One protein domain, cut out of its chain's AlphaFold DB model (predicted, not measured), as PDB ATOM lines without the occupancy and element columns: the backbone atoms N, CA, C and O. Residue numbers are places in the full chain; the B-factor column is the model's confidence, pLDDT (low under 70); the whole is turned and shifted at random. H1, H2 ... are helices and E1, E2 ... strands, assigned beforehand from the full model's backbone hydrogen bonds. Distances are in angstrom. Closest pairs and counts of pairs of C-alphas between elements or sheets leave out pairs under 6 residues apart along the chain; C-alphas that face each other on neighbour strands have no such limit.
ATOM      1  N   ILE A  15      45.902 -13.314 -10.445       80.69
ATOM      2  CA  ILE A  15      46.914 -12.301 -10.772       80.69
ATOM      3  C   ILE A  15      47.661 -11.842  -9.512       80.69
ATOM      4  O   ILE A  15      47.086 -11.757  -8.423       80.69
ATOM      5  N   THR A  16      48.958 -11.566  -9.647       76.62
ATOM      6  CA  THR A  16      49.811 -11.068  -8.559       76.62
ATOM      7  C   THR A  16      49.462  -9.619  -8.223       76.62
ATOM      8  O   THR A  16      49.571  -8.749  -9.087       76.62
ATOM      9  N   ASN A  17      49.099  -9.344  -6.969       71.38
ATOM     10  CA  ASN A  17      48.855  -7.997  -6.455       71.38
ATOM     11  C   ASN A  17      49.689  -7.771  -5.181       71.38
ATOM     12  O   ASN A  17      49.361  -8.289  -4.111       71.38
ATOM     13  N   PHE A  18      50.799  -7.037  -5.318       69.94
ATOM     14  CA  PHE A  18      51.841  -6.826  -4.300       69.94
ATOM     15  C   PHE A  18      52.377  -8.132  -3.687       69.94
ATOM     16  O   PHE A  18      53.346  -8.690  -4.196       69.94
ATOM     17  N   ASN A  19      51.727  -8.631  -2.628       70.88
ATOM     18  CA  ASN A  19      52.154  -9.798  -1.845       70.88
ATOM     19  C   ASN A  19      51.107 -10.926  -1.805       70.88
ATOM     20  O   ASN A  19      51.281 -11.880  -1.049       70.88
ATOM     21  N   ASN A  20      50.022 -10.842  -2.588       75.50
ATOM     22  CA  ASN A  20      48.989 -11.881  -2.634       75.50
ATOM     23  C   ASN A  20      48.505 -12.180  -4.066       75.50
ATOM     24  O   ASN A  20      48.627 -11.353  -4.969       75.50
ATOM     25  N   CYS A  21      47.929 -13.365  -4.265       81.56
ATOM     26  CA  CYS A  21      47.264 -13.763  -5.504       81.56
ATOM     27  C   CYS A  21      45.769 -13.451  -5.424       81.56
ATOM     28  O   CYS A  21      45.057 -14.051  -4.619       81.56
ATOM     29  N   GLN A  22      45.281 -12.557  -6.280       84.69
ATOM     30  CA  GLN A  22      43.863 -12.203  -6.357       84.69
ATOM     31  C   GLN A  22      43.187 -12.949  -7.509       84.69
ATOM     32  O   GLN A  22      43.773 -13.084  -8.582       84.69
ATOM     33  N   LYS A  23      41.971 -13.459  -7.295       86.06
ATOM     34  CA  LYS A  23      41.246 -14.236  -8.307       86.06
ATOM     35  C   LYS A  23      40.734 -13.315  -9.418       86.06
ATOM     36  O   LYS A  23      40.230 -12.229  -9.140       86.06
ATOM     37  N   CYS A  24      40.829 -13.759 -10.668       84.44
ATOM     38  CA  CYS A  24      40.399 -12.979 -11.831       84.44
ATOM     39  C   CYS A  24      38.919 -12.580 -11.764       84.44
ATOM     40  O   CYS A  24      38.604 -11.418 -12.016       84.44
ATOM     41  N   SER A  25      38.044 -13.490 -11.318       83.81
ATOM     42  CA  SER A  25      36.604 -13.244 -11.145       83.81
ATOM     43  C   SER A  25      36.275 -12.081 -10.200       83.81
ATOM     44  O   SER A  25      35.221 -11.464 -10.330       83.81
ATOM     45  N   ASP A  26      37.171 -11.775  -9.256       84.81
ATOM     46  CA  ASP A  26      36.967 -10.720  -8.255       84.81
ATOM     47  C   ASP A  26      37.343  -9.334  -8.806       84.81
ATOM     48  O   ASP A  26      36.890  -8.313  -8.294       84.81
ATOM     49  N   LEU A  27      38.183  -9.296  -9.845       81.31
ATOM     50  CA  LEU A  27      38.617  -8.078 -10.539       81.31
ATOM     51  C   LEU A  27      37.782  -7.816 -11.795       81.31
ATOM     52  O   LEU A  27      37.445  -6.671 -12.095       81.31
ATOM     53  N   TYR A  28      37.438  -8.880 -12.519       83.62
ATOM     54  CA  TYR A  28      36.625  -8.842 -13.724       83.62
ATOM     55  C   TYR A  28      35.521  -9.886 -13.601       83.62
ATOM     56  O   TYR A  28      35.778 -11.093 -13.603       83.62
ATOM     57  N   LYS A  29      34.283  -9.402 -13.489       83.38
ATOM     58  CA  LYS A  29      33.098 -10.246 -13.328       83.38
ATOM     59  C   LYS A  29      32.998 -11.257 -14.477       83.38
ATOM     60  O   LYS A  29      33.248 -10.900 -15.627       83.38
ATOM     61  N   SER A  30      32.648 -12.498 -14.145       83.38
ATOM     62  CA  SER A  30      32.481 -13.603 -15.101       83.38
ATOM     63  C   SER A  30      33.737 -13.937 -15.922       83.38
ATOM     64  O   SER A  30      33.634 -14.444 -17.040       83.38
ATOM     65  N   SER A  31      34.934 -13.650 -15.391       85.75
ATOM     66  CA  SER A  31      36.209 -14.051 -15.996       85.75
ATOM     67  C   SER A  31      36.794 -15.299 -15.332       85.75
ATOM     68  O   SER A  31      36.950 -15.365 -14.111       85.75
ATOM     69  N   GLU A  32      37.164 -16.279 -16.154       86.94
ATOM     70  CA  GLU A  32      37.834 -17.507 -15.719       86.94
ATOM     71  C   GLU A  32      39.358 -17.308 -15.669       86.94
ATOM     72  O   GLU A  32      40.027 -17.760 -14.738       86.94
ATOM     73  N   VAL A  33      39.914 -16.597 -16.659       84.25
ATOM     74  CA  VAL A  33      41.352 -16.306 -16.771       84.25
ATOM     75  C   VAL A  33      41.557 -14.851 -17.176       84.25
ATOM     76  O   VAL A  33      40.843 -14.314 -18.025       84.25
ATOM     77  N   CYS A  34      42.551 -14.215 -16.565       83.25
ATOM     78  CA  CYS A  34      42.956 -12.850 -16.844       83.25
ATOM     79  C   CYS A  34      44.485 -12.748 -16.870       83.25
ATOM     80  O   CYS A  34      45.172 -13.360 -16.054       83.25
ATOM     81  N   GLU A  35      45.014 -11.958 -17.801       79.94
ATOM     82  CA  GLU A  35      46.445 -11.698 -17.966       79.94
ATOM     83  C   GLU A  35      46.667 -10.200 -18.192       79.94
ATOM     84  O   GLU A  35      45.847  -9.531 -18.821       79.94
ATOM     85  N   ASN A  36      47.766  -9.646 -17.665       73.31
ATOM     86  CA  ASN A  36      48.149  -8.236 -17.846       73.31
ATOM     87  C   ASN A  36      47.017  -7.219 -17.579       73.31
ATOM     88  O   ASN A  36      46.920  -6.187 -18.243       73.31
ATOM     89  N   GLY A  37      46.143  -7.510 -16.611       73.12
ATOM     90  CA  GLY A  37      45.034  -6.628 -16.245       73.12
ATOM     91  C   GLY A  37      43.845  -6.641 -17.215       73.12
ATOM     92  O   GLY A  37      43.127  -5.639 -17.293       73.12
ATOM     93  N   ARG A  38      43.623  -7.735 -17.963       81.00
ATOM     94  CA  ARG A  38      42.411  -7.953 -18.777       81.00
ATOM     95  C   ARG A  38      41.958  -9.422 -18.768       81.00
ATOM     96  O   ARG A  38      42.815 -10.303 -18.705       81.00
ATOM     97  N   PRO A  39      40.647  -9.710 -18.867       84.19
ATOM     98  CA  PRO A  39      40.140 -11.055 -19.128       84.19
ATOM     99  C   PRO A  39      40.659 -11.603 -20.458       84.19
ATOM    100  O   PRO A  39      40.593 -10.929 -21.482       84.19
ATOM    101  N   THR A  40      41.144 -12.838 -20.442       85.00
ATOM    102  CA  THR A  40      41.533 -13.600 -21.639       85.00
ATOM    103  C   THR A  40      40.644 -14.822 -21.851       85.00
ATOM    104  O   THR A  40      40.585 -15.352 -22.958       85.00
ATOM    105  N   LYS A  41      39.901 -15.236 -20.817       81.44
ATOM    106  CA  LYS A  41      38.884 -16.284 -20.889       81.44
ATOM    107  C   LYS A  41      37.733 -15.959 -19.941       81.44
ATOM    108  O   LYS A  41      37.973 -15.634 -18.778       81.44
ATOM    109  N   CYS A  42      36.505 -16.063 -20.430       82.50
ATOM    110  CA  CYS A  42      35.299 -15.869 -19.633       82.50
ATOM    111  C   CYS A  42      34.771 -17.196 -19.085       82.50
ATOM    112  O   CYS A  42      35.107 -18.259 -19.606       82.50
ATOM    113  N   GLU A  43      33.976 -17.123 -18.021       79.56
ATOM    114  CA  GLU A  43      33.207 -18.264 -17.525       79.56
ATOM    115  C   GLU A  43      32.221 -18.752 -18.605       79.56
ATOM    116  O   GLU A  43      31.890 -18.024 -19.545       79.56
ATOM    117  N   ILE A  44      31.776 -20.005 -18.488       67.56
ATOM    118  CA  ILE A  44      30.802 -20.608 -19.410       67.56
ATOM    119  C   ILE A  44      29.551 -19.703 -19.449       67.56
ATOM    120  O   ILE A  44      29.134 -19.235 -18.394       67.56
ATOM    121  N   GLU A  45      29.002 -19.446 -20.649       68.19
ATOM    122  CA  GLU A  45      27.894 -18.500 -20.953       68.19
ATOM    123  C   GLU A  45      28.286 -17.019 -21.142       68.19
ATOM    124  O   GLU A  45      27.423 -16.185 -21.412       68.19
ATOM    125  N   PHE A  46      29.575 -16.664 -21.081       74.75
ATOM    126  CA  PHE A  46      30.045 -15.289 -21.289       74.75
ATOM    127  C   PHE A  46      31.087 -15.197 -22.414       74.75
ATOM    128  O   PHE A  46      31.928 -16.078 -22.579       74.75
ATOM    129  N   GLU A  47      31.076 -14.098 -23.172       76.62
ATOM    130  CA  GLU A  47      32.052 -13.809 -24.230       76.62
ATOM    131  C   GLU A  47      32.751 -12.463 -24.008       76.62
ATOM    132  O   GLU A  47      32.187 -11.531 -23.436       76.62
ATOM    133  N   ILE A  48      34.002 -12.353 -24.471       78.69
ATOM    134  CA  ILE A  48      34.758 -11.097 -24.421       78.69
ATOM    135  C   ILE A  48      34.174 -10.142 -25.465       78.69
ATOM    136  O   ILE A  48      34.334 -10.343 -26.670       78.69
ATOM    137  N   ASN A  49      33.520  -9.080 -25.008       74.75
ATOM    138  CA  ASN A  49      32.991  -8.044 -25.882       74.75
ATOM    139  C   ASN A  49      34.113  -7.153 -26.461       74.75
ATOM    140  O   ASN A  49      35.294  -7.261 -26.121       74.75
ATOM    141  N   LYS A  50      33.749  -6.213 -27.341       73.94
ATOM    142  CA  LYS A  50      34.718  -5.317 -28.004       73.94
ATOM    143  C   LYS A  50      35.512  -4.425 -27.036       73.94
ATOM    144  O   LYS A  50      36.579  -3.949 -27.416       73.94
ATOM    145  N   SER A  51      35.018  -4.186 -25.818       74.38
ATOM    146  CA  SER A  51      35.735  -3.440 -24.775       74.38
ATOM    147  C   SER A  51      36.646  -4.324 -23.912       74.38
ATOM    148  O   SER A  51      37.349  -3.805 -23.045       74.38
ATOM    149  N   GLY A  52      36.702  -5.632 -24.176       74.81
ATOM    150  CA  GLY A  52      37.571  -6.571 -23.471       74.81
ATOM    151  C   GLY A  52      36.996  -7.079 -22.148       74.81
ATOM    152  O   GLY A  52      37.764  -7.519 -21.297       74.81
ATOM    153  N   GLN A  53      35.678  -6.991 -21.941       79.62
ATOM    154  CA  GLN A  53      34.987  -7.469 -20.739       79.62
ATOM    155  C   GLN A  53      34.105  -8.681 -21.059       79.62
ATOM    156  O   GLN A  53      33.594  -8.799 -22.167       79.62
ATOM    157  N   CYS A  54      33.921  -9.569 -20.082       82.19
ATOM    158  CA  CYS A  54      33.043 -10.728 -20.213       82.19
ATOM    159  C   CYS A  54      31.576 -10.303 -20.085       82.19
ATOM    160  O   CYS A  54      31.163  -9.803 -19.038       82.19
ATOM    161  N   GLU A  55      30.800 -10.504 -21.143       79.31
ATOM    162  CA  GLU A  55      29.374 -10.186 -21.213       79.31
ATOM    163  C   GLU A  55      28.572 -11.446 -21.547       79.31
ATOM    164  O   GLU A  55      29.052 -12.327 -22.256       79.31
ATOM    165  N   HIS A  56      27.374 -11.563 -20.975       71.31
ATOM    166  CA  HIS A  56      26.551 -12.763 -21.083       71.31
ATOM    167  C   HIS A  56      26.111 -12.990 -22.536       71.31
ATOM    168  O   HIS A  56      25.542 -12.096 -23.166       71.31
ATOM    169  N   ASN A  57      26.336 -14.192 -23.060       64.19
ATOM    170  CA  ASN A  57      25.795 -14.614 -24.342       64.19
ATOM    171  C   ASN A  57      24.337 -15.045 -24.097       64.19
ATOM    172  O   ASN A  57      24.086 -15.952 -23.314       64.19
ATOM    173  N   ASN A  58      23.349 -14.365 -24.688       59.41
ATOM    174  CA  ASN A  58      21.910 -14.543 -24.392       59.41
ATOM    175  C   ASN A  58      21.307 -15.885 -24.863       59.41
ATOM    176  O   ASN A  58      20.125 -15.957 -25.193       59.41
ATOM    177  N   CYS A  59      22.093 -16.950 -24.937       59.56
ATOM    178  CA  CYS A  59      21.676 -18.207 -25.522       59.56
ATOM    179  C   CYS A  59      22.109 -19.357 -24.612       59.56
ATOM    180  O   CYS A  59      23.301 -19.572 -24.409       59.56
ATOM    181  N   SER A  60      21.125 -20.052 -24.041       59.12
ATOM    182  CA  SER A  60      21.345 -21.192 -23.144       59.12
ATOM    183  C   SER A  60      21.820 -22.447 -23.887       59.12
ATOM    184  O   SER A  60      22.505 -23.264 -23.287       59.12
ATOM    185  N   ASP A  61      21.516 -22.565 -25.188       61.03
ATOM    186  CA  ASP A  61      21.907 -23.682 -26.054       61.03
ATOM    187  C   ASP A  61      22.367 -23.156 -27.427       61.03
ATOM    188  O   ASP A  61      21.636 -22.374 -28.037       61.03
ATOM    189  N   PRO A  62      23.532 -23.570 -27.961       64.50
ATOM    190  CA  PRO A  62      23.987 -23.133 -29.281       64.50
ATOM    191  C   PRO A  62      22.977 -23.475 -30.388       64.50
ATOM    192  O   PRO A  62      22.595 -24.631 -30.543       64.50
ATOM    193  N   ASN A  63      22.567 -22.475 -31.177       70.56
ATOM    194  CA  ASN A  63      21.570 -22.610 -32.251       70.56
ATOM    195  C   ASN A  63      22.175 -22.741 -33.663       70.56
ATOM    196  O   ASN A  63      21.440 -22.820 -34.643       70.56
ATOM    197  N   ASP A  64      23.502 -22.721 -33.773       75.06
ATOM    198  CA  ASP A  64      24.252 -23.014 -34.994       75.06
ATOM    199  C   ASP A  64      24.908 -24.390 -34.855       75.06
ATOM    200  O   ASP A  64      25.510 -24.689 -33.821       75.06
ATOM    201  N   GLU A  65      24.873 -25.200 -35.912       78.81
ATOM    202  CA  GLU A  65      25.458 -26.552 -35.932       78.81
ATOM    203  C   GLU A  65      26.972 -26.577 -35.663       78.81
ATOM    204  O   GLU A  65      27.545 -27.618 -35.343       78.81
ATOM    205  N   ASN A  66      27.651 -25.431 -35.757       70.44
ATOM    206  CA  ASN A  66      29.050 -25.293 -35.353       70.44
ATOM    207  C   ASN A  66      29.231 -25.072 -33.838       70.44
ATOM    208  O   ASN A  66      30.333 -24.733 -33.399       70.44
ATOM    209  N   GLY A  67      28.169 -25.217 -33.037       64.81
ATOM    210  CA  GLY A  67      28.194 -25.033 -31.586       64.81
ATOM    211  C   GLY A  67      28.346 -23.572 -31.161       64.81
ATOM    212  O   GLY A  67      28.882 -23.300 -30.088       64.81
ATOM    213  N   LYS A  68      27.914 -22.629 -32.011       67.12
ATOM    214  CA  LYS A  68      27.952 -21.183 -31.744       67.12
ATOM    215  C   LYS A  68      26.551 -20.609 -31.586       67.12
ATOM    216  O   LYS A  68      25.593 -21.109 -32.165       67.12
ATOM    217  N   CYS A  69      26.452 -19.516 -30.847       68.00
ATOM    218  CA  CYS A  69      25.214 -18.762 -30.717       68.00
ATOM    219  C   CYS A  69      25.168 -17.684 -31.802       68.00
ATOM    220  O   CYS A  69      26.119 -16.924 -31.990       68.00
ATOM    221  N   THR A  70      24.068 -17.635 -32.541       68.19
ATOM    222  CA  THR A  70      23.831 -16.692 -33.636       68.19
ATOM    223  C   THR A  70      22.493 -15.991 -33.437       68.19
ATOM    224  O   THR A  70      21.633 -16.460 -32.690       68.19
ATOM    225  N   SER A  71      22.307 -14.837 -34.081       70.94
ATOM    226  CA  SER A  71      21.023 -14.130 -34.057       70.94
ATOM    227  C   SER A  71      19.904 -15.028 -34.588       70.94
ATOM    228  O   SER A  71      20.079 -15.670 -35.620       70.94
ATOM    229  N   PHE A  72      18.755 -15.040 -33.908       71.69
ATOM    230  CA  PHE A  72      17.580 -15.806 -34.322       71.69
ATOM    231  C   PHE A  72      17.169 -15.467 -35.764       71.69
ATOM    232  O   PHE A  72      16.937 -14.298 -36.081       71.69
ATOM    233  N   ILE A  73      17.071 -16.486 -36.623       76.62
ATOM    234  CA  ILE A  73      16.529 -16.371 -37.981       76.62
ATOM    235  C   ILE A  73      15.122 -16.975 -37.959       76.62
ATOM    236  O   ILE A  73      14.968 -18.170 -37.711       76.62
ATOM    237  N   ASN A  74      14.100 -16.147 -38.194       78.06
ATOM    238  CA  ASN A  74      12.702 -16.581 -38.147       78.06
ATOM    239  C   ASN A  74      12.445 -17.756 -39.103       78.06
ATOM    240  O   ASN A  74      12.786 -17.683 -40.285       78.06
ATOM    241  N   ASN A  75      11.760 -18.781 -38.592       77.00
ATOM    242  CA  ASN A  75      11.291 -19.950 -39.339       77.00
ATOM    243  C   ASN A  75      12.399 -20.730 -40.080       77.00
ATOM    244  O   ASN A  75      12.169 -21.297 -41.153       77.00
ATOM    245  N   CYS A  76      13.616 -20.709 -39.533       81.31
ATOM    246  CA  CYS A  76      14.758 -21.480 -40.008       81.31
ATOM    247  C   CYS A  76      14.959 -22.719 -39.128       81.31
ATOM    248  O   CYS A  76      15.076 -22.595 -37.910       81.31
ATOM    249  N   THR A  77      15.034 -23.897 -39.741       83.81
ATOM    250  CA  THR A  77      15.238 -25.181 -39.054       83.81
ATOM    251  C   THR A  77      16.705 -25.581 -38.967       83.81
ATOM    252  O   THR A  77      17.065 -26.338 -38.069       83.81
ATOM    253  N   PHE A  78      17.561 -25.074 -39.861       82.31
ATOM    254  CA  PHE A  78      18.976 -25.450 -39.922       82.31
ATOM    255  C   PHE A  78      19.868 -24.232 -40.188       82.31
ATOM    256  O   PHE A  78      19.776 -23.602 -41.248       82.31
ATOM    257  N   ILE A  79      20.751 -23.898 -39.237       81.75
ATOM    258  CA  ILE A  79      21.636 -22.722 -39.288       81.75
ATOM    259  C   ILE A  79      23.100 -23.164 -39.238       81.75
ATOM    260  O   ILE A  79      23.512 -23.904 -38.348       81.75
ATOM    261  N   THR A  80      23.912 -22.651 -40.166       83.00
ATOM    262  CA  THR A  80      25.371 -22.832 -40.132       83.00
ATOM    263  C   THR A  80      26.093 -21.530 -40.456       83.00
ATOM    264  O   THR A  80      25.722 -20.813 -41.387       83.00
ATOM    265  N   ASN A  81      27.153 -21.221 -39.712       77.56
ATOM    266  CA  ASN A  81      27.923 -19.981 -39.853       77.56
ATOM    267  C   ASN A  81      27.041 -18.716 -39.889       77.56
ATOM    268  O   ASN A  81      27.259 -17.826 -40.718       77.56
ATOM    269  N   SER A  82      26.031 -18.648 -39.017       79.56
ATOM    270  CA  SER A  82      25.060 -17.541 -38.952       79.56
ATOM    271  C   SER A  82      24.219 -17.352 -40.226       79.56
ATOM    272  O   SER A  82      23.743 -16.249 -40.493       79.56
ATOM    273  N   LYS A  83      24.040 -18.405 -41.032       81.81
ATOM    274  CA  LYS A  83      23.200 -18.407 -42.236       81.81
ATOM    275  C   LYS A  83      22.186 -19.538 -42.181       81.81
ATOM    276  O   LYS A  83      22.545 -20.666 -41.847       81.81
ATOM    277  N   CYS A  84      20.950 -19.244 -42.574       84.06
ATOM    278  CA  CYS A  84      19.944 -20.277 -42.737       84.06
ATOM    279  C   CYS A  84      20.240 -21.134 -43.970       84.06
ATOM    280  O   CYS A  84      20.584 -20.613 -45.035       84.06
ATOM    281  N   LEU A  85      20.096 -22.443 -43.813       82.75
ATOM    282  CA  LEU A  85      20.263 -23.443 -44.861       82.75
ATOM    283  C   LEU A  85      19.002 -24.286 -45.077       82.75
ATOM    284  O   LEU A  85      18.851 -24.869 -46.149       82.75
ATOM    285  N   GLU A  86      18.096 -24.331 -44.102       79.31
ATOM    286  CA  GLU A  86      16.816 -25.027 -44.221       79.31
ATOM    287  C   GLU A  86      15.733 -24.246 -43.478       79.31
ATOM    288  O   GLU A  86      15.960 -23.761 -42.370       79.31
ATOM    289  N   CYS A  87      14.575 -24.092 -44.115       79.69
ATOM    290  CA  CYS A  87      13.430 -23.371 -43.576       79.69
ATOM    291  C   CYS A  87      12.349 -24.338 -43.095       79.69
ATOM    292  O   CYS A  87      12.289 -25.484 -43.544       79.69
ATOM    293  N   ASP A  88      11.440 -23.851 -42.250       78.69
ATOM    294  CA  ASP A  88      10.227 -24.583 -41.899       78.69
ATOM    295  C   ASP A  88       9.440 -25.002 -43.150       78.69
ATOM    296  O   ASP A  88       9.383 -24.292 -44.163       78.69
ATOM    297  N   ASN A  89       8.777 -26.157 -43.057       66.81
ATOM    298  CA  ASN A  89       7.943 -26.712 -44.120       66.81
ATOM    299  C   ASN A  89       6.824 -25.731 -44.507       66.81
ATOM    300  O   ASN A  89       5.807 -25.661 -43.822       66.81
ATOM    301  N   SER A  90       7.040 -24.968 -45.586       65.62
ATOM    302  CA  SER A  90       6.125 -24.046 -46.304       65.62
ATOM    303  C   SER A  90       6.862 -22.812 -46.850       65.62
ATOM    304  O   SER A  90       6.317 -22.110 -47.707       65.62
ATOM    305  N   LEU A  91       8.091 -22.555 -46.393       71.50
ATOM    306  CA  LEU A  91       8.883 -21.375 -46.744       71.50
ATOM    307  C   LEU A  91       9.999 -21.712 -47.741       71.50
ATOM    308  O   LEU A  91      10.489 -22.837 -47.796       71.50
ATOM    309  N   ILE A  92      10.390 -20.725 -48.546       72.06
ATOM    310  CA  ILE A  92      11.473 -20.826 -49.527       72.06
ATOM    311  C   ILE A  92      12.726 -20.172 -48.960       72.06
ATOM    312  O   ILE A  92      12.688 -19.015 -48.537       72.06
ATOM    313  N   LEU A  93      13.848 -20.888 -49.038       74.44
ATOM    314  CA  LEU A  93      15.161 -20.329 -48.743       74.44
ATOM    315  C   LEU A  93      15.615 -19.403 -49.882       74.44
ATOM    316  O   LEU A  93      15.862 -19.853 -51.002       74.44
ATOM    317  N   ASN A  94      15.769 -18.112 -49.595       71.25
ATOM    318  CA  ASN A  94      16.296 -17.124 -50.532       71.25
ATOM    319  C   ASN A  94      17.371 -16.281 -49.836       71.25
ATOM    320  O   ASN A  94      17.100 -15.662 -48.816       71.25
ATOM    321  N   ASN A  95      18.597 -16.267 -50.368       71.31
ATOM    322  CA  ASN A  95      19.725 -15.514 -49.797       71.31
ATOM    323  C   ASN A  95      19.935 -15.717 -48.278       71.31
ATOM    324  O   ASN A  95      20.315 -14.784 -47.579       71.31
TER     325      ASN A  95
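This is residues 15 to 95 of the 418 residues of an uncharacterized protein of Entamoeba invadens IP1 (UniProt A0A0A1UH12). Four small antiparallel hairpins, E1-E2, E3-E4, E5-E6 and E7-E8, are strung one after another along a long thin rod, with the single short helix H1 packed on E3 and a last strand, E9, beside E8 near the far end. The first three hairpins make one part of the rod; a long stretch with no named element, residues 57 to 75, leads to the fourth, and residues 17 to 22, of which 20 to 22 belong to E2, stick out at one end. The printed part has 81 residues with one named helix and nine named strands, in the order E1, E2, H1, E3, E4, E5, E6, E7, E8, E9, and is mostly strand. It is extended, with a radius of gyration of the C-alphas of 18.4 A and spans of 65 by 20 by 16 A.

E1, residues 15 to 17, begins with C-alpha 15 at (46.914, -12.301, -10.772). E2 is residues 20 to 23 and H1 is residues 24 to 27. E3, residues 31 to 35, and E4, residues 38 to 42, each measure 10.7 A from first to last C-alpha. E5 is residues 46 to 48 and E6 is residues 54 to 56, where C-alpha 56 is at (26.551, -12.763, -21.083). E7, residues 76 to 80, measures 10.7 A, and E8, residues 83 to 87, 11.0 A. E9, residues 91 to 94, ends with C-alpha 94 at (16.296, -17.124, -50.532).

In the hairpin of E1 and E2, N 15 and O 22 are within hydrogen-bond range at 2.8 A. The closest C-alphas of H1 and E3 are those of Ser 25 and Ser 31, 4.9 A apart. H1 is too short for any O i to N i+4 pair; its one O i to N i+3 pair is within range. E3 and E4 form a hairpin at 145 degrees, with N 32 and O 41 at 2.8 A. The closest C-alphas of E4 and E6 are those of Cys 42 and Cys 54, 5.6 A apart. In the hairpin of E5 and E6, N 47 and O 55 are at 2.8 A. E6 and E7 are apart. In the hairpin of E7 and E8, at 148 degrees, N 80 and O 83 are at 2.9 A. E9 pairs with no named strand; its closest C-alpha to E8 is that of Leu 93, 6.2 A from that of Cys 87.

The two C-alphas farthest apart are those of Asn 19 and Ser 90, at 65.6 A. The printed part has no cut. The link from E6 to E7, 19 residues, is long; the other links are tight. The mean pLDDT of the printed part is 76.2, and 15 residues are under 70, among them residues 57 to 62 and 67 to 70.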